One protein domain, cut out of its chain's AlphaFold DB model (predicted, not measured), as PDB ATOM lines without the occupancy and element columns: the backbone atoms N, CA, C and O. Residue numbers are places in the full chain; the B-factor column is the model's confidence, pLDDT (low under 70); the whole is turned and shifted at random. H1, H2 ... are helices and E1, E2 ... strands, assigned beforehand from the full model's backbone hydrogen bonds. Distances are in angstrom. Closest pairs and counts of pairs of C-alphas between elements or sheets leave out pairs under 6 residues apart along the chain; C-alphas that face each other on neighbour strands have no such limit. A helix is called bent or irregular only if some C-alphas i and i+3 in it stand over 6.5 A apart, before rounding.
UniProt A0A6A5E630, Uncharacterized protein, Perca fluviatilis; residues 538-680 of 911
ATOM      1  N   LEU A 538      81.898 164.609 172.002       83.00
ATOM      2  CA  LEU A 538      82.467 164.884 173.317       83.00
ATOM      3  C   LEU A 538      81.729 164.098 174.409       83.00
ATOM      4  O   LEU A 538      82.388 163.569 175.302       83.00
ATOM      5  N   GLN A 539      80.405 163.975 174.339       85.00
ATOM      6  CA  GLN A 539      79.614 163.178 175.277       85.00
ATOM      7  C   GLN A 539      79.874 161.683 175.126       85.00
ATOM      8  O   GLN A 539      80.101 161.019 176.139       85.00
ATOM      9  N   LYS A 540      79.964 161.170 173.891       87.69
ATOM     10  CA  LYS A 540      80.367 159.773 173.642       87.69
ATOM     11  C   LYS A 540      81.698 159.450 174.315       87.69
ATOM     12  O   LYS A 540      81.769 158.535 175.129       87.69
ATOM     13  N   LEU A 541      82.712 160.291 174.096       85.62
ATOM     14  CA  LEU A 541      84.032 160.133 174.714       85.62
ATOM     15  C   LEU A 541      84.001 160.196 176.250       85.62
ATOM     16  O   LEU A 541      84.840 159.579 176.908       85.62
ATOM     17  N   ARG A 542      83.087 160.974 176.846       88.31
ATOM     18  CA  ARG A 542      82.922 161.037 178.310       88.31
ATOM     19  C   ARG A 542      82.293 159.753 178.848       88.31
ATOM     20  O   ARG A 542      82.771 159.246 179.860       88.31
ATOM     21  N   ILE A 543      81.268 159.230 178.172       90.56
ATOM     22  CA  ILE A 543      80.615 157.962 178.525       90.56
ATOM     23  C   ILE A 543      81.622 156.816 178.417       90.56
ATOM     24  O   ILE A 543      81.855 156.128 179.407       90.56
ATOM     25  N   GLU A 544      82.302 156.680 177.278       89.06
ATOM     26  CA  GLU A 544      83.327 155.653 177.046       89.06
ATOM     27  C   GLU A 544      84.473 155.726 178.060       89.06
ATOM     28  O   GLU A 544      84.969 154.699 178.514       89.06
ATOM     29  N   ARG A 545      84.885 156.934 178.474       87.69
ATOM     30  CA  ARG A 545      85.908 157.108 179.518       87.69
ATOM     31  C   ARG A 545      85.427 156.633 180.883       87.69
ATOM     32  O   ARG A 545      86.226 156.110 181.657       87.69
ATOM     33  N   LEU A 546      84.165 156.892 181.211       91.56
ATOM     34  CA  LEU A 546      83.591 156.525 182.501       91.56
ATOM     35  C   LEU A 546      83.262 155.031 182.572       91.56
ATOM     36  O   LEU A 546      83.342 154.445 183.648       91.56
ATOM     37  N   TRP A 547      82.950 154.419 181.433       92.12
ATOM     38  CA  TRP A 547      82.438 153.058 181.328       92.12
ATOM     39  C   TRP A 547      83.272 151.987 182.053       92.12
ATOM     40  O   TRP A 547      82.685 151.230 182.828       92.12
ATOM     41  N   PRO A 548      84.618 151.937 181.927       91.25
ATOM     42  CA  PRO A 548      85.419 150.942 182.639       91.25
ATOM     43  C   PRO A 548      85.355 151.100 184.159       91.25
ATOM     44  O   PRO A 548      85.405 150.112 184.883       91.25
ATOM     45  N   LEU A 549      85.224 152.332 184.670       94.06
ATOM     46  CA  LEU A 549      85.055 152.547 186.108       94.06
ATOM     47  C   LEU A 549      83.742 151.931 186.588       94.06
ATOM     48  O   LEU A 549      83.736 151.289 187.637       94.06
ATOM     49  N   CYS A 550      82.664 152.098 185.823       93.69
ATOM     50  CA  CYS A 550      81.342 151.591 186.174       93.69
ATOM     51  C   CYS A 550      81.336 150.068 186.361       93.69
ATOM     52  O   CYS A 550      80.718 149.590 187.310       93.69
ATOM     53  N   GLN A 551      82.105 149.333 185.549       92.31
ATOM     54  CA  GLN A 551      82.236 147.872 185.669       92.31
ATOM     55  C   GLN A 551      83.018 147.433 186.917       92.31
ATOM     56  O   GLN A 551      82.903 146.300 187.372       92.31
ATOM     57  N   THR A 552      83.805 148.331 187.519       93.62
ATOM     58  CA  THR A 552      84.658 148.017 188.680       93.62
ATOM     59  C   THR A 552      84.066 148.434 190.025       93.62
ATOM     60  O   THR A 552      84.702 148.203 191.049       93.62
ATOM     61  N   LEU A 553      82.874 149.044 190.065       93.25
ATOM     62  CA  LEU A 553      82.322 149.647 191.292       93.25
ATOM     63  C   LEU A 553      82.089 148.643 192.434       93.25
ATOM     64  O   LEU A 553      82.161 149.027 193.603       93.25
ATOM     65  N   ASP A 554      81.877 147.368 192.108       91.56
ATOM     66  CA  ASP A 554      81.702 146.294 193.093       91.56
ATOM     67  C   ASP A 554      83.043 145.701 193.579       91.56
ATOM     68  O   ASP A 554      83.082 144.923 194.535       91.56
ATOM     69  N   ALA A 555      84.167 146.092 192.968       93.62
ATOM     70  CA  ALA A 555      85.489 145.575 193.291       93.62
ATOM     71  C   ALA A 555      86.081 146.166 194.591       93.62
ATOM     72  O   ALA A 555      85.521 147.034 195.274       93.62
ATOM     73  N   GLY A 556      87.267 145.672 194.959       93.56
ATOM     74  CA  GLY A 556      88.047 146.220 196.066       93.56
ATOM     75  C   GLY A 556      88.586 147.632 195.768       93.56
ATOM     76  O   GLY A 556      88.778 147.981 194.600       93.56
ATOM     77  N   PRO A 557      88.914 148.433 196.803       95.19
ATOM     78  CA  PRO A 557      89.366 149.820 196.638       95.19
ATOM     79  C   PRO A 557      90.549 150.007 195.679       95.19
ATOM     80  O   PRO A 557      90.602 151.008 194.975       95.19
ATOM     81  N   ALA A 558      91.476 149.045 195.611       94.75
ATOM     82  CA  ALA A 558      92.615 149.103 194.696       94.75
ATOM     83  C   ALA A 558      92.180 149.133 193.221       94.75
ATOM     84  O   ALA A 558      92.638 149.988 192.470       94.75
ATOM     85  N   VAL A 559      91.256 148.253 192.820       95.62
ATOM     86  CA  VAL A 559      90.780 148.139 191.430       95.62
ATOM     87  C   VAL A 559      89.997 149.389 191.023       95.62
ATOM     88  O   VAL A 559      90.293 149.995 189.992       95.62
ATOM     89  N   ILE A 560      89.073 149.835 191.884       96.00
ATOM     90  CA  ILE A 560      88.330 151.094 191.702       96.00
ATOM     91  C   ILE A 560      89.306 152.270 191.593       96.00
ATOM     92  O   ILE A 560      89.153 153.146 190.743       96.00
ATOM     93  N   GLY A 561      90.336 152.279 192.440       95.38
ATOM     94  CA  GLY A 561      91.405 153.266 192.443       95.38
ATOM     95  C   GLY A 561      92.115 153.396 191.107       95.38
ATOM     96  O   GLY A 561      92.244 154.505 190.587       95.38
ATOM     97  N   VAL A 562      92.540 152.274 190.525       93.94
ATOM     98  CA  VAL A 562      93.191 152.257 189.207       93.94
ATOM     99  C   VAL A 562      92.266 152.833 188.135       93.94
ATOM    100  O   VAL A 562      92.686 153.699 187.363       93.94
ATOM    101  N   ALA A 563      90.997 152.418 188.109       93.56
ATOM    102  CA  ALA A 563      90.022 152.933 187.150       93.56
ATOM    103  C   ALA A 563      89.763 154.443 187.334       93.56
ATOM    104  O   ALA A 563      89.774 155.197 186.360       93.56
ATOM    105  N   LEU A 564      89.627 154.920 188.578       94.38
ATOM    106  CA  LEU A 564      89.495 156.345 188.905       94.38
ATOM    107  C   LEU A 564      90.688 157.170 188.405       94.38
ATOM    108  O   LEU A 564      90.500 158.252 187.844       94.38
ATOM    109  N   ILE A 565      91.912 156.668 188.597       93.06
ATOM    110  CA  ILE A 565      93.134 157.340 188.138       93.06
ATOM    111  C   ILE A 565      93.144 157.438 186.610       93.06
ATOM    112  O   ILE A 565      93.484 158.494 186.075       93.06
ATOM    113  N   ARG A 566      92.709 156.393 185.894       91.00
ATOM    114  CA  ARG A 566      92.580 156.431 184.427       91.00
ATOM    115  C   ARG A 566      91.574 157.485 183.963       91.00
ATOM    116  O   ARG A 566      91.888 158.243 183.047       91.00
ATOM    117  N   VAL A 567      90.416 157.606 184.624       91.56
ATOM    118  CA  VAL A 567      89.438 158.672 184.321       91.56
ATOM    119  C   VAL A 567      90.058 160.060 184.530       91.56
ATOM    120  O   VAL A 567      89.935 160.926 183.661       91.56
ATOM    121  N   LEU A 568      90.766 160.268 185.647       91.12
ATOM    122  CA  LEU A 568      91.448 161.529 185.958       91.12
ATOM    123  C   LEU A 568      92.517 161.882 184.918       91.12
ATOM    124  O   LEU A 568      92.575 163.015 184.439       91.12
ATOM    125  N   LEU A 569      93.366 160.920 184.561       87.31
ATOM    126  CA  LEU A 569      94.391 161.106 183.539       87.31
ATOM    127  C   LEU A 569      93.749 161.405 182.178       87.31
ATOM    128  O   LEU A 569      94.197 162.318 181.487       87.31
ATOM    129  N   GLY A 570      92.654 160.729 181.825       83.94
ATOM    130  CA  GLY A 570      91.889 161.013 180.608       83.94
ATOM    131  C   GLY A 570      91.370 162.456 180.534       83.94
ATOM    132  O   GLY A 570      91.421 163.074 179.464       83.94
ATOM    133  N   ASP A 571      90.928 163.026 181.662       84.00
ATOM    134  CA  ASP A 571      90.545 164.443 181.761       84.00
ATOM    135  C   ASP A 571      91.760 165.380 181.619       84.00
ATOM    136  O   ASP A 571      91.713 166.361 180.871       84.00
ATOM    137  N   LEU A 572      92.875 165.071 182.292       82.69
ATOM    138  CA  LEU A 572      94.091 165.895 182.280       82.69
ATOM    139  C   LEU A 572      94.769 165.950 180.909       82.69
ATOM    140  O   LEU A 572      95.249 167.007 180.499       82.69
ATOM    141  N   TYR A 573      94.797 164.829 180.190       76.06
ATOM    142  CA  TYR A 573      95.485 164.718 178.907       76.06
ATOM    143  C   TYR A 573      94.607 165.081 177.700       76.06
ATOM    144  O   TYR A 573      95.056 164.952 176.563       76.06
ATOM    145  N   ARG A 574      93.375 165.561 177.934       56.59
ATOM    146  CA  ARG A 574      92.432 166.061 176.916       56.59
ATOM    147  C   ARG A 574      92.356 165.169 175.664       56.59
ATOM    148  O   ARG A 574      92.709 165.623 174.577       56.59
ATOM    149  N   ARG A 575      91.764 163.971 175.815       53.19
ATOM    150  CA  ARG A 575      91.302 163.049 174.736       53.19
ATOM    151  C   ARG A 575      92.231 161.891 174.347       53.19
ATOM    152  O   ARG A 575      92.001 161.283 173.309       53.19
ATOM    153  N   ASN A 576      93.219 161.525 175.162       52.25
ATOM    154  CA  ASN A 576      93.909 160.246 174.970       52.25
ATOM    155  C   ASN A 576      93.318 159.205 175.932       52.25
ATOM    156  O   ASN A 576      93.524 159.304 177.139       52.25
ATOM    157  N   ALA A 577      92.534 158.254 175.415       51.03
ATOM    158  CA  ALA A 577      91.918 157.194 176.224       51.03
ATOM    159  C   ALA A 577      92.948 156.152 176.704       51.03
ATOM    160  O   ALA A 577      92.753 155.514 177.733       51.03
ATOM    161  N   ASN A 578      94.084 156.050 176.006       59.34
ATOM    162  CA  ASN A 578      95.103 155.026 176.225       59.34
ATOM    163  C   ASN A 578      96.407 155.637 176.737       59.34
ATOM    164  O   ASN A 578      97.450 155.538 176.091       59.34
ATOM    165  N   ILE A 579      96.357 156.314 177.884       68.44
ATOM    166  CA  ILE A 579      97.580 156.793 178.537       68.44
ATOM    167  C   ILE A 579      98.197 155.588 179.256       68.44
ATOM    168  O   ILE A 579      97.586 155.081 180.201       68.44
ATOM    169  N   PRO A 580      99.376 155.096 178.835       70.38
ATOM    170  CA  PRO A 580     100.015 153.989 179.527       70.38
ATOM    171  C   PRO A 580     100.377 154.426 180.948       70.38
ATOM    172  O   PRO A 580     100.877 155.532 181.147       70.38
ATOM    173  N   MET A 581     100.134 153.555 181.932       80.19
ATOM    174  CA  MET A 581     100.479 153.825 183.334       80.19
ATOM    175  C   MET A 581     101.984 153.648 183.608       80.19
ATOM    176  O   MET A 581     102.532 154.270 184.513       80.19
ATOM    177  N   SER A 582     102.677 152.864 182.774       80.12
ATOM    178  CA  SER A 582     104.093 152.508 182.940       80.12
ATOM    179  C   SER A 582     105.092 153.676 183.002       80.12
ATOM    180  O   SER A 582     106.068 153.557 183.740       80.12
ATOM    181  N   PRO A 583     104.910 154.824 182.314       80.00
ATOM    182  CA  PRO A 583     105.820 155.956 182.476       80.00
ATOM    183  C   PRO A 583     105.785 156.518 183.904       80.00
ATOM    184  O   PRO A 583     106.816 156.919 184.438       80.00
ATOM    185  N   PHE A 584     104.614 156.516 184.544       85.06
ATOM    186  CA  PHE A 584     104.410 157.071 185.884       85.06
ATOM    187  C   PHE A 584     104.976 156.189 187.007       85.06
ATOM    188  O   PHE A 584     105.180 156.680 188.116       85.06
ATOM    189  N   SER A 585     105.243 154.910 186.729       84.12
ATOM    190  CA  SER A 585     105.835 153.943 187.663       84.12
ATOM    191  C   SER A 585     107.318 153.649 187.406       84.12
ATOM    192  O   SER A 585     107.907 152.813 188.086       84.12
ATOM    193  N   SER A 586     107.941 154.327 186.439       80.06
ATOM    194  CA  SER A 586     109.368 154.166 186.134       80.06
ATOM    195  C   SER A 586     110.292 154.807 187.181       80.06
ATOM    196  O   SER A 586     109.868 155.664 187.951       80.06
ATOM    197  N   ASP A 587     111.578 154.432 187.175       77.88
ATOM    198  CA  ASP A 587     112.600 154.959 188.104       77.88
ATOM    199  C   ASP A 587     112.986 156.429 187.837       77.88
ATOM    200  O   ASP A 587     113.640 157.080 188.657       77.88
ATOM    201  N   SER A 588     112.604 156.971 186.678       77.94
ATOM    202  CA  SER A 588     112.921 158.337 186.249       77.94
ATOM    203  C   SER A 588     111.660 159.091 185.830       77.94
ATOM    204  O   SER A 588     110.802 158.504 185.181       77.94
ATOM    205  N   PRO A 589     111.533 160.398 186.114       78.19
ATOM    206  CA  PRO A 589     110.316 161.129 185.789       78.19
ATOM    207  C   PRO A 589     110.068 161.184 184.265       78.19
ATOM    208  O   PRO A 589     111.008 161.454 183.514       78.19
ATOM    209  N   PRO A 590     108.811 161.035 183.793       78.38
ATOM    210  CA  PRO A 590     108.458 161.152 182.367       78.38
ATOM    211  C   PRO A 590     108.754 162.524 181.747       78.38
ATOM    212  O   PRO A 590     108.804 162.671 180.528       78.38
ATOM    213  N   GLY A 591     108.896 163.546 182.588       80.44
ATOM    214  CA  GLY A 591     109.152 164.923 182.195       80.44
ATOM    215  C   GLY A 591     109.842 165.701 183.307       80.44
ATOM    216  O   GLY A 591     110.595 165.149 184.110       80.44
ATOM    217  N   LYS A 592     109.597 167.010 183.366       81.81
ATOM    218  CA  LYS A 592     110.261 167.896 184.323       81.81
ATOM    219  C   LYS A 592     109.704 167.681 185.728       81.81
ATOM    220  O   LYS A 592     108.526 167.910 185.975       81.81
ATOM    221  N   LEU A 593     110.560 167.296 186.668       83.00
ATOM    222  CA  LEU A 593     110.180 167.150 188.069       83.00
ATOM    223  C   LEU A 593     110.175 168.519 188.763       83.00
ATOM    224  O   LEU A 593     111.205 169.189 188.805       83.00
ATOM    225  N   VAL A 594     109.030 168.936 189.310       81.38
ATOM    226  CA  VAL A 594     108.868 170.264 189.944       81.38
ATOM    227  C   VAL A 594     108.701 170.216 191.463       81.38
ATOM    228  O   VAL A 594     108.739 171.254 192.123       81.38
ATOM    229  N   GLY A 595     108.563 169.025 192.045       83.75
ATOM    230  CA  GLY A 595     108.528 168.849 193.494       83.75
ATOM    231  C   GLY A 595     108.019 167.485 193.942       83.75
ATOM    232  O   GLY A 595     107.932 166.556 193.137       83.75
ATOM    233  N   ALA A 596     107.689 167.386 195.231       85.81
ATOM    234  CA  ALA A 596     107.112 166.201 195.859       85.81
ATOM    235  C   ALA A 596     105.784 166.514 196.557       85.81
ATOM    236  O   ALA A 596     105.581 167.623 197.055       85.81
ATOM    237  N   MET A 597     104.904 165.519 196.626       87.44
ATOM    238  CA  MET A 597     103.657 165.566 197.383       87.44
ATOM    239  C   MET A 597     103.412 164.204 198.034       87.44
ATOM    240  O   MET A 597     103.653 163.166 197.417       87.44
ATOM    241  N   THR A 598     102.925 164.189 199.275       88.12
ATOM    242  CA  THR A 598     102.498 162.928 199.886       88.12
ATOM    243  C   THR A 598     101.206 162.453 199.234       88.12
ATOM    244  O   THR A 598     100.328 163.254 198.897       88.12
ATOM    245  N   LEU A 599     101.064 161.137 199.083       89.56
ATOM    246  CA  LEU A 599      99.869 160.538 198.497       89.56
ATOM    247  C   LEU A 599      98.597 160.927 199.270       89.56
ATOM    248  O   LEU A 599      97.558 161.198 198.675       89.56
ATOM    249  N   GLU A 600      98.686 161.036 200.595       88.88
ATOM    250  CA  GLU A 600      97.563 161.467 201.428       88.88
ATOM    251  C   GLU A 600      97.065 162.882 201.085       88.88
ATOM    252  O   GLU A 600      95.859 163.092 200.955       88.88
ATOM    253  N   ILE A 601      97.975 163.842 200.891       89.19
ATOM    254  CA  ILE A 601      97.600 165.207 200.496       89.19
ATOM    255  C   ILE A 601      96.975 165.201 199.097       89.19
ATOM    256  O   ILE A 601      95.933 165.823 198.897       89.19
ATOM    257  N   LEU A 602      97.579 164.479 198.146       90.56
ATOM    258  CA  LEU A 602      97.096 164.413 196.764       90.56
ATOM    259  C   LEU A 602      95.675 163.843 196.680       90.56
ATOM    260  O   LEU A 602      94.801 164.428 196.043       90.56
ATOM    261  N   THR A 603      95.444 162.702 197.327       92.50
ATOM    262  CA  THR A 603      94.138 162.026 197.351       92.50
ATOM    263  C   THR A 603      93.069 162.863 198.053       92.50
ATOM    264  O   THR A 603      91.969 162.991 197.521       92.50
ATOM    265  N   ASN A 604      93.401 163.513 199.175       91.56
ATOM    266  CA  ASN A 604      92.500 164.443 199.863       91.56
ATOM    267  C   ASN A 604      92.130 165.650 198.983       91.56
ATOM    268  O   ASN A 604      90.971 166.063 198.927       91.56
ATOM    269  N   ASP A 605      93.099 166.204 198.255       89.69
ATOM    270  CA  ASP A 605      92.868 167.286 197.297       89.69
ATOM    271  C   ASP A 605      91.948 166.850 196.144       89.69
ATOM    272  O   ASP A 605      91.036 167.589 195.764       89.69
ATOM    273  N   LEU A 606      92.163 165.651 195.594       90.94
ATOM    274  CA  LEU A 606      91.354 165.081 194.512       90.94
ATOM    275  C   LEU A 606      89.930 164.728 194.953       90.94
ATOM    276  O   LEU A 606      89.002 164.846 194.152       90.94
ATOM    277  N   GLU A 607      89.734 164.325 196.204       90.69
ATOM    278  CA  GLU A 607      88.415 164.056 196.777       90.69
ATOM    279  C   GLU A 607      87.633 165.350 197.043       90.69
ATOM    280  O   GLU A 607      86.485 165.479 196.619       90.69
ATOM    281  N   THR A 608      88.253 166.324 197.712       86.62
ATOM    282  CA  THR A 608      87.535 167.472 198.290       86.62
ATOM    283  C   THR A 608      87.345 168.645 197.328       86.62
ATOM    284  O   THR A 608      86.372 169.396 197.442       86.62
ATOM    285  N   LYS A 609      88.247 168.849 196.360       84.88
ATOM    286  CA  LYS A 609      88.203 170.041 195.498       84.88
ATOM    287  C   LYS A 609      87.239 169.863 194.325       84.88
ATOM    288  O   LYS A 609      87.295 168.887 193.581       84.88
ATOM    289  N   ASN A 610      86.385 170.862 194.098       78.44
ATOM    290  CA  ASN A 610      85.415 170.899 192.996       78.44
ATOM    291  C   ASN A 610      85.918 171.743 191.810       78.44
ATOM    292  O   ASN A 610      85.291 172.733 191.446       78.44
ATOM    293  N   SER A 611      87.047 171.358 191.204       82.06
ATOM    294  CA  SER A 611      87.580 172.011 189.985       82.06
ATOM    295  C   SER A 611      87.469 171.140 188.733       82.06
ATOM    296  O   SER A 611      88.288 171.237 187.820       82.06
ATOM    297  N   PHE A 612      86.453 170.284 188.684       84.50
ATOM    298  CA  PHE A 612      86.189 169.376 187.569       84.50
ATOM    299  C   PHE A 612      84.862 169.735 186.877       84.50
ATOM    300  O   PHE A 612      83.958 168.902 186.851       84.50
ATOM    301  N   PRO A 613      84.692 170.968 186.359       79.50
ATOM    302  CA  PRO A 613      83.484 171.318 185.620       79.50
ATOM    303  C   PRO A 613      83.417 170.535 184.303       79.50
ATOM    304  O   PRO A 613      84.436 170.027 183.820       79.50
ATOM    305  N   VAL A 614      82.226 170.479 183.702       74.94
ATOM    306  CA  VAL A 614      82.036 169.982 182.331       74.94
ATOM    307  C   VAL A 614      83.068 170.651 181.405       74.94
ATOM    308  O   VAL A 614      83.328 171.849 181.554       74.94
ATOM    309  N   PRO A 615      83.719 169.903 180.496       76.19
ATOM    310  CA  PRO A 615      83.451 168.516 180.085       76.19
ATOM    311  C   PRO A 615      84.247 167.427 180.825       76.19
ATOM    312  O   PRO A 615      84.337 166.302 180.337       76.19
ATOM    313  N   ASN A 616      84.817 167.715 181.998       85.50
ATOM    314  CA  ASN A 616      85.517 166.692 182.779       85.50
ATOM    315  C   ASN A 616      84.551 165.596 183.266       85.50
ATOM    316  O   ASN A 616      83.361 165.834 183.506       85.50
ATOM    317  N   THR A 617      85.073 164.380 183.395       89.81
ATOM    318  CA  THR A 617      84.323 163.163 183.746       89.81
ATOM    319  C   THR A 617      84.589 162.746 185.193       89.81
ATOM    320  O   THR A 617      83.725 162.172 185.856       89.81
ATOM    321  N   PHE A 618      85.752 163.113 185.740       92.25
ATOM    322  CA  PHE A 618      86.199 162.720 187.074       92.25
ATOM    323  C   PHE A 618      85.254 163.171 188.196       92.25
ATOM    324  O   PHE A 618      85.079 162.456 189.179       92.25
ATOM    325  N   HIS A 619      84.576 164.318 188.051       91.19
ATOM    326  CA  HIS A 619      83.565 164.732 189.030       91.19
ATOM    327  C   HIS A 619      82.469 163.674 189.194       91.19
ATOM    328  O   HIS A 619      82.150 163.289 190.318       91.19
ATOM    329  N   ARG A 620      81.930 163.185 188.068       92.81
ATOM    330  CA  ARG A 620      80.893 162.153 188.044       92.81
ATOM    331  C   ARG A 620      81.428 160.818 188.551       92.81
ATOM    332  O   ARG A 620      80.760 160.164 189.341       92.81
ATOM    333  N   ALA A 621      82.654 160.463 188.176       94.56
ATOM    334  CA  ALA A 621      83.333 159.270 188.672       94.56
ATOM    335  C   ALA A 621      83.390 159.216 190.211       94.56
ATOM    336  O   ALA A 621      83.031 158.200 190.804       94.56
ATOM    337  N   ARG A 622      83.748 160.328 190.873       94.62
ATOM    338  CA  ARG A 622      83.731 160.412 192.347       94.62
ATOM    339  C   ARG A 622      82.337 160.177 192.923       94.62
ATOM    340  O   ARG A 622      82.203 159.436 193.890       94.62
ATOM    341  N   GLN A 623      81.308 160.776 192.318       94.06
ATOM    342  CA  GLN A 623      79.924 160.590 192.763       94.06
ATOM    343  C   GLN A 623      79.489 159.124 192.668       94.06
ATOM    344  O   GLN A 623      78.816 158.642 193.571       94.06
ATOM    345  N   LEU A 624      79.870 158.410 191.602       95.12
ATOM    346  CA  LEU A 624      79.542 156.989 191.440       95.12
ATOM    347  C   LEU A 624      80.209 156.124 192.514       95.12
ATOM    348  O   LEU A 624      79.544 155.294 193.126       95.12
ATOM    349  N   VAL A 625      81.486 156.372 192.809       95.94
ATOM    350  CA  VAL A 625      82.216 155.654 193.868       95.94
ATOM    351  C   VAL A 625      81.605 155.915 195.248       95.94
ATOM    352  O   VAL A 625      81.415 154.980 196.025       95.94
ATOM    353  N   GLN A 626      81.211 157.159 195.531       94.50
ATOM    354  CA  GLN A 626      80.504 157.506 196.769       94.50
ATOM    355  C   GLN A 626      79.129 156.833 196.856       94.50
ATOM    356  O   GLN A 626      78.778 156.301 197.906       94.50
ATOM    357  N   LYS A 627      78.362 156.816 195.758       92.25
ATOM    358  CA  LYS A 627      77.063 156.127 195.686       92.25
ATOM    359  C   LYS A 627      77.185 154.618 195.897       92.25
ATOM    360  O   LYS A 627      76.300 154.032 196.505       92.25
ATOM    361  N   ALA A 628      78.292 154.012 195.468       91.88
ATOM    362  CA  ALA A 628      78.616 152.612 195.743       91.88
ATOM    363  C   ALA A 628      79.060 152.354 197.205       91.88
ATOM    364  O   ALA A 628      79.478 151.248 197.543       91.88
ATOM    365  N   GLY A 629      79.010 153.367 198.082       93.75
ATOM    366  CA  GLY A 629      79.383 153.247 199.492       93.75
ATOM    367  C   GLY A 629      80.891 153.132 199.732       93.75
ATOM    368  O   GLY A 629      81.309 152.640 200.780       93.75
ATOM    369  N   LYS A 630      81.726 153.550 198.771       94.62
ATOM    370  CA  LYS A 630      83.190 153.465 198.857       94.62
ATOM    371  C   LYS A 630      83.810 154.843 199.110       94.62
ATOM    372  O   LYS A 630      83.344 155.866 198.609       94.62
ATOM    373  N   SER A 631      84.912 154.862 199.858       95.75
ATOM    374  CA  SER A 631      85.718 156.065 200.101       95.75
ATOM    375  C   SER A 631      86.558 156.398 198.868       95.75
ATOM    376  O   SER A 631      87.378 155.590 198.426       95.75
ATOM    377  N   VAL A 632      86.366 157.596 198.306       95.44
ATOM    378  CA  VAL A 632      87.117 158.055 197.126       95.44
ATOM    379  C   VAL A 632      88.598 158.188 197.466       95.44
ATOM    380  O   VAL A 632      89.438 157.733 196.688       95.44
ATOM    381  N   LYS A 633      88.921 158.763 198.635       94.94
ATOM    382  CA  LYS A 633      90.301 158.889 199.123       94.94
ATOM    383  C   LYS A 633      90.993 157.533 199.209       94.94
ATOM    384  O   LYS A 633      92.088 157.383 198.667       94.94
ATOM    385  N   ASP A 634      90.347 156.549 199.834       94.88
ATOM    386  CA  ASP A 634      90.946 155.226 200.035       94.88
ATOM    387  C   ASP A 634      91.113 154.479 198.713       94.88
ATOM    388  O   ASP A 634      92.156 153.866 198.490       94.88
ATOM    389  N   CYS A 635      90.132 154.574 197.807       96.75
ATOM    390  CA  CYS A 635      90.251 153.989 196.473       96.75
ATOM    391  C   CYS A 635      91.440 154.591 195.723       96.75
ATOM    392  O   CYS A 635      92.301 153.852 195.255       96.75
ATOM    393  N   LEU A 636      91.548 155.924 195.659       95.50
ATOM    394  CA  LEU A 636      92.685 156.578 195.009       95.50
ATOM    395  C   LEU A 636      94.011 156.136 195.642       95.50
ATOM    396  O   LEU A 636      94.910 155.716 194.919       95.50
ATOM    397  N   LEU A 637      94.125 156.162 196.973       94.38
ATOM    398  CA  LEU A 637      95.345 155.769 197.680       94.38
ATOM    399  C   LEU A 637      95.775 154.338 197.321       94.38
ATOM    400  O   LEU A 637      96.925 154.116 196.945       94.38
ATOM    401  N   GLN A 638      94.846 153.382 197.367       94.50
ATOM    402  CA  GLN A 638      95.119 151.988 197.011       94.50
ATOM    403  C   GLN A 638      95.429 151.811 195.518       94.50
ATOM    404  O   GLN A 638      96.285 151.001 195.174       94.50
ATOM    405  N   GLY A 639      94.805 152.589 194.630       94.31
ATOM    406  CA  GLY A 639      95.101 152.577 193.195       94.31
ATOM    407  C   GLY A 639      96.522 153.046 192.869       94.31
ATOM    408  O   GLY A 639      97.222 152.402 192.092       94.31
ATOM    409  N   PHE A 640      96.980 154.130 193.507       93.00
ATOM    410  CA  PHE A 640      98.356 154.624 193.358       93.00
ATOM    411  C   PHE A 640      99.387 153.596 193.843       93.00
ATOM    412  O   PHE A 640     100.422 153.419 193.200       93.00
ATOM    413  N   ILE A 641      99.094 152.902 194.949       91.50
ATOM    414  CA  ILE A 641      99.949 151.839 195.495       91.50
ATOM    415  C   ILE A 641      99.971 150.621 194.563       91.50
ATOM    416  O   ILE A 641     101.047 150.103 194.266       91.50
ATOM    417  N   ALA A 642      98.808 150.176 194.077       91.56
ATOM    418  CA  ALA A 642      98.680 148.996 193.221       91.56
ATOM    419  C   ALA A 642      99.458 149.139 191.904       91.56
ATOM    420  O   ALA A 642     100.172 148.222 191.503       91.56
ATOM    421  N   GLU A 643      99.379 150.311 191.269       90.00
ATOM    422  CA  GLU A 643     100.093 150.624 190.023       90.00
ATOM    423  C   GLU A 643     101.530 151.128 190.257       90.00
ATOM    424  O   GLU A 643     102.244 151.424 189.298       90.00
ATOM    425  N   LYS A 644     101.973 151.222 191.523       90.00
ATOM    426  CA  LYS A 644     103.303 151.713 191.933       90.00
ATOM    427  C   LYS A 644     103.653 153.058 191.288       90.00
ATOM    428  O   LYS A 644     104.723 153.244 190.713       90.00
ATOM    429  N   LEU A 645     102.715 153.999 191.336       89.69
ATOM    430  CA  LEU A 645     102.867 155.295 190.681       89.69
ATOM    431  C   LEU A 645     103.742 156.219 191.529       89.69
ATOM    432  O   LEU A 645     103.310 156.718 192.568       89.69
ATOM    433  N   HIS A 646     104.958 156.476 191.052       86.06
ATOM    434  CA  HIS A 646     105.940 157.342 191.708       86.06
ATOM    435  C   HIS A 646     105.918 158.774 191.161       86.06
ATOM    436  O   HIS A 646     106.279 159.720 191.861       86.06
ATOM    437  N   PHE A 647     105.459 158.962 189.923       88.81
ATOM    438  CA  PHE A 647     105.377 160.265 189.269       88.81
ATOM    439  C   PHE A 647     103.957 160.547 188.787       88.81
ATOM    440  O   PHE A 647     103.328 159.701 188.165       88.81
ATOM    441  N   PHE A 648     103.446 161.756 189.017       90.25
ATOM    442  CA  PHE A 648     102.101 162.146 188.583       90.25
ATOM    443  C   PHE A 648     102.089 163.571 188.006       90.25
ATOM    444  O   PHE A 648     102.926 164.384 188.405       90.25
ATOM    445  N   PRO A 649     101.182 163.915 187.070       89.31
ATOM    446  CA  PRO A 649     101.069 165.273 186.540       89.31
ATOM    447  C   PRO A 649     100.994 166.353 187.629       89.31
ATOM    448  O   PRO A 649     100.188 166.264 188.554       89.31
ATOM    449  N   ALA A 650     101.792 167.415 187.497       88.06
ATOM    450  CA  ALA A 650     101.750 168.583 188.378       88.06
ATOM    451  C   ALA A 650     100.591 169.521 187.992       88.06
ATOM    452  O   ALA A 650     100.792 170.612 187.452       88.06
ATOM    453  N   PHE A 651      99.354 169.071 188.201       86.94
ATOM    454  CA  PHE A 651      98.160 169.831 187.835       86.94
ATOM    455  C   PHE A 651      97.827 170.934 188.856       86.94
ATOM    456  O   PHE A 651      98.211 170.895 190.025       86.94
ATOM    457  N   LYS A 652      97.079 171.942 188.406       84.38
ATOM    458  CA  LYS A 652      96.534 173.034 189.217       84.38
ATOM    459  C   LYS A 652      95.013 172.990 189.177       84.38
ATOM    460  O   LYS A 652      94.420 172.666 188.157       84.38
ATOM    461  N   PHE A 653      94.378 173.383 190.277       82.19
ATOM    462  CA  PHE A 653      92.914 173.463 190.415       82.19
ATOM    463  C   PHE A 653      92.303 174.758 189.856       82.19
ATOM    464  O   PHE A 653      91.110 175.013 190.046       82.19
ATOM    465  N   ARG A 654      93.134 175.590 189.224       77.31
ATOM    466  CA  ARG A 654      92.728 176.790 188.501       77.31
ATOM    467  C   ARG A 654      93.381 176.795 187.129       77.31
ATOM    468  O   ARG A 654      94.537 176.378 187.006       77.31
ATOM    469  N   ASP A 655      92.652 177.287 186.136       68.81
ATOM    470  CA  ASP A 655      93.196 177.480 184.798       68.81
ATOM    471  C   ASP A 655      94.130 178.702 184.739       68.81
ATOM    472  O   ASP A 655      94.355 179.405 185.729       68.81
ATOM    473  N   ILE A 656      94.682 178.962 183.551       65.19
ATOM    474  CA  ILE A 656      95.597 180.086 183.300       65.19
ATOM    475  C   ILE A 656      94.908 181.444 183.552       65.19
ATOM    476  O   ILE A 656      95.584 182.420 183.864       65.19
ATOM    477  N   ARG A 657      93.572 181.512 183.451       69.25
ATOM    478  CA  ARG A 657      92.756 182.722 183.649       69.25
ATOM    479  C   ARG A 657      92.215 182.849 185.082       69.25
ATOM    480  O   ARG A 657      91.524 183.815 185.385       69.25
ATOM    481  N   GLY A 658      92.535 181.909 185.973       65.62
ATOM    482  CA  GLY A 658      92.093 181.898 187.370       65.62
ATOM    483  C   GLY A 658      90.722 181.255 187.621       65.62
ATOM    484  O   GLY A 658      90.283 181.230 188.774       65.62
ATOM    485  N   GLY A 659      90.067 180.697 186.597       72.56
ATOM    486  CA  GLY A 659      88.808 179.960 186.721       72.56
ATOM    487  C   GLY A 659      88.985 178.636 187.473       72.56
ATOM    488  O   GLY A 659      90.059 178.041 187.443       72.56
ATOM    489  N   LYS A 660      87.941 178.148 188.162       74.19
ATOM    490  CA  LYS A 660      87.954 176.878 188.929       74.19
ATOM    491  C   LYS A 660      87.902 175.644 188.009       74.19
ATOM    492  O   LYS A 660      86.947 174.872 188.038       74.19
ATOM    493  N   LYS A 661      88.932 175.456 187.187       78.31
ATOM    494  CA  LYS A 661      89.071 174.344 186.238       78.31
ATOM    495  C   LYS A 661      90.441 173.697 186.408       78.31
ATOM    496  O   LYS A 661      91.445 174.398 186.520       78.31
ATOM    497  N   ILE A 662      90.481 172.367 186.451       83.62
ATOM    498  CA  ILE A 662      91.735 171.621 186.514       83.62
ATOM    499  C   ILE A 662      92.551 171.845 185.236       83.62
ATOM    500  O   ILE A 662      92.018 171.836 184.124       83.62
ATOM    501  N   TRP A 663      93.849 172.068 185.399       82.44
ATOM    502  CA  TRP A 663      94.759 172.351 184.299       82.44
ATOM    503  C   TRP A 663      96.137 171.749 184.550       82.44
ATOM    504  O   TRP A 663      96.647 171.779 185.667       82.44
ATOM    505  N   TRP A 664      96.764 171.250 183.490       83.19
ATOM    506  CA  TRP A 664      98.133 170.755 183.504       83.19
ATOM    507  C   TRP A 664      98.857 171.180 182.222       83.19
ATOM    508  O   TRP A 664      98.242 171.328 181.167       83.19
ATOM    509  N   ASN A 665     100.167 171.411 182.315       78.62
ATOM    510  CA  ASN A 665     100.977 171.959 181.225       78.62
ATOM    511  C   ASN A 665     101.661 170.904 180.345       78.62
ATOM    512  O   ASN A 665     102.488 171.268 179.510       78.62
ATOM    513  N   PHE A 666     101.335 169.624 180.536       77.75
ATOM    514  CA  PHE A 666     101.890 168.486 179.801       77.75
ATOM    515  C   PHE A 666     103.395 168.233 179.983       77.75
ATOM    516  O   PHE A 666     103.965 167.395 179.289       77.75
ATOM    517  N   LYS A 667     104.056 168.955 180.897       80.69
ATOM    518  CA  LYS A 667     105.518 168.914 181.066       80.69
ATOM    519  C   LYS A 667     105.959 168.674 182.498       80.69
ATOM    520  O   LYS A 667     106.958 167.990 182.701       80.69
ATOM    521  N   ASP A 668     105.241 169.244 183.459       84.88
ATOM    522  CA  ASP A 668     105.640 169.236 184.860       84.88
ATOM    523  C   ASP A 668     105.021 168.050 185.599       84.88
ATOM    524  O   ASP A 668     103.824 167.784 185.492       84.88
ATOM    525  N   PHE A 669     105.830 167.364 186.395       87.12
ATOM    526  CA  PHE A 669     105.448 166.195 187.178       87.12
ATOM    527  C   PHE A 669     105.854 166.379 188.641       87.12
ATOM    528  O   PHE A 669     106.828 167.065 188.962       87.12
ATOM    529  N   LEU A 670     105.096 165.753 189.532       88.81
ATOM    530  CA  LEU A 670     105.371 165.656 190.960       88.81
ATOM    531  C   LEU A 670     105.796 164.231 191.294       88.81
ATOM    532  O   LEU A 670     105.243 163.278 190.748       88.81
ATOM    533  N   HIS A 671     106.740 164.098 192.219       89.38
ATOM    534  CA  HIS A 671     107.009 162.825 192.873       89.38
ATOM    535  C   HIS A 671     105.948 162.582 193.950       89.38
ATOM    536  O   HIS A 671     105.786 163.409 194.853       89.38
ATOM    537  N   VAL A 672     105.232 161.468 193.855       88.38
ATOM    538  CA  VAL A 672     104.200 161.066 194.812       88.38
ATOM    539  C   VAL A 672     104.767 159.954 195.686       88.38
ATOM    540  O   VAL A 672     105.241 158.949 195.169       88.38
ATOM    541  N   HIS A 673     104.751 160.146 197.005       85.94
ATOM    542  CA  HIS A 673     105.331 159.190 197.954       85.94
ATOM    543  C   HIS A 673     104.420 158.921 199.150       85.94
ATOM    544  O   HIS A 673     103.552 159.735 199.491       85.94
ATOM    545  N   LEU A 674     104.633 157.784 199.816       83.56
ATOM    546  CA  LEU A 674     103.956 157.484 201.074       83.56
ATOM    547  C   LEU A 674     104.527 158.365 202.193       83.56
ATOM    548  O   LEU A 674     105.711 158.697 202.200       83.56
ATOM    549  N   GLY A 675     103.692 158.762 203.156       73.31
ATOM    550  CA  GLY A 675     104.073 159.743 204.185       73.31
ATOM    551  C   GLY A 675     105.289 159.351 205.039       73.31
ATOM    552  O   GLY A 675     105.991 160.229 205.532       73.31
ATOM    553  N   ALA A 676     105.566 158.052 205.185       68.69
ATOM    554  CA  ALA A 676     106.735 157.534 205.901       68.69
ATOM    555  C   ALA A 676     108.014 157.469 205.039       68.69
ATOM    556  O   ALA A 676     109.117 157.357 205.575       68.69
ATOM    557  N   GLU A 677     107.886 157.536 203.713       75.94
ATOM    558  CA  GLU A 677     109.005 157.444 202.778       75.94
ATOM    559  C   GLU A 677     109.671 158.807 202.585       75.94
ATOM    560  O   GLU A 677     109.013 159.850 202.528       75.94
ATOM    561  N   LYS A 678     111.003 158.808 202.455       69.00
ATOM    562  CA  LYS A 678     111.731 160.029 202.101       69.00
ATOM    563  C   LYS A 678     111.421 160.404 200.645       69.00
ATOM    564  O   LYS A 678     111.420 159.517 199.792       69.00
ATOM    565  N   PRO A 679     111.214 161.699 200.336       71.06
ATOM    566  CA  PRO A 679     111.019 162.147 198.963       71.06
ATOM    567  C   PRO A 679     112.193 161.730 198.074       71.06
ATOM    568  O   PRO A 679     113.342 161.706 198.523       71.06
ATOM    569  N   PHE A 680     111.922 161.465 196.796       75.12
ATOM    570  CA  PHE A 680     112.962 161.190 195.808       75.12
ATOM    571  C   PHE A 680     113.996 162.328 195.822       75.12
ATOM    572  O   PHE A 680     113.584 163.489 195.750       75.12
TER     573      PHE A 680
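What this domain is: This is residues 538 to 680 of the 911 residues of an uncharacterized protein of Perca fluviatilis (UniProt A0A6A5E630). A small three-stranded sheet sits at one end of a mostly helical body, and H1 lies at the opposite end. H2 runs through the middle, with H1 and H5 loosely packed along it and H6 crossing it; H4 packs on H6 and leads back to the sheet, while a long loop, residues 650 to 667, joins E2 to E3. The 143 printed residues hold six named helices and three named strands in the order H1 H2 H3 E1 H4 H5 H6 E2 E3. The sheet is mixed, in the order E1 E3 E2, and the class is mostly helix. The whole is compact and rounded, with a radius of gyration of the C-alphas of 14.3 A and spans of 37 by 36 by 26 A.

How they stand to each other: In the sheet, E3, residues 668 to 673, is the inner strand. E1, residues 592 to 598, is parallel to it at 31 degrees, with N 594 and O 669 2.9 A apart, within hydrogen-bond range. E2, residues 647 to 649, forms an antiparallel hairpin with E3 at 135 degrees, with N 670 and O 648 2.8 A apart. H3, residues 582 to 585, H4, residues 599 to 608, and H6, residues 632 to 642, only graze the sheet, H6 only just with 5 pairs of C-alphas within 10 A. H4 touches H6, closest at the C-alphas of Thr 603 and Lys 633, 5.3 A, opposite ways at a shallow tilt of 34.9 degrees, only just short of steep. H6 is about perpendicular, at 85 degrees, to H2, residues 557 to 572, and touches it; the C-alphas of Gly 561 and Gly 639 are closest, 3.8 A. H1, residues 538 to 551, H2 and H5, residues 618 to 627, form an up and down bundle, each running against the one before. H1 and H2, a helical hairpin, touch through residues 545 to 549 of H1, closest at the C-alphas of Leu 549 and Ala 563, 5.1 A. Every O i to N i+4 pair is within hydrogen-bond range in H2, H4, H5 and H6, against 8 of 10 in H1; H3 is too short for one.

Where its parts are: H1 begins at C-alpha 538 (82.467, 164.884, 173.317) and is 21.0 A long; it is irregular, but only just, with C-alphas 545 and 548 6.9 A apart. H2 measures 22.1 A, E1 18.1 A and H6 15.2 A. E3 measures 16.5 A and ends at C-alpha 673 (105.331, 159.190, 197.954).

The domain as a whole: The C-alphas of Lys 540 and Lys 678 are farthest apart, 42.4 A. The printed part has no cut, and the link from E2 to E3 is long, 18 residues. Mean pLDDT of the printed part is 85.3; residues 574 to 579, 655 to 658, 676 and 678 are under 70.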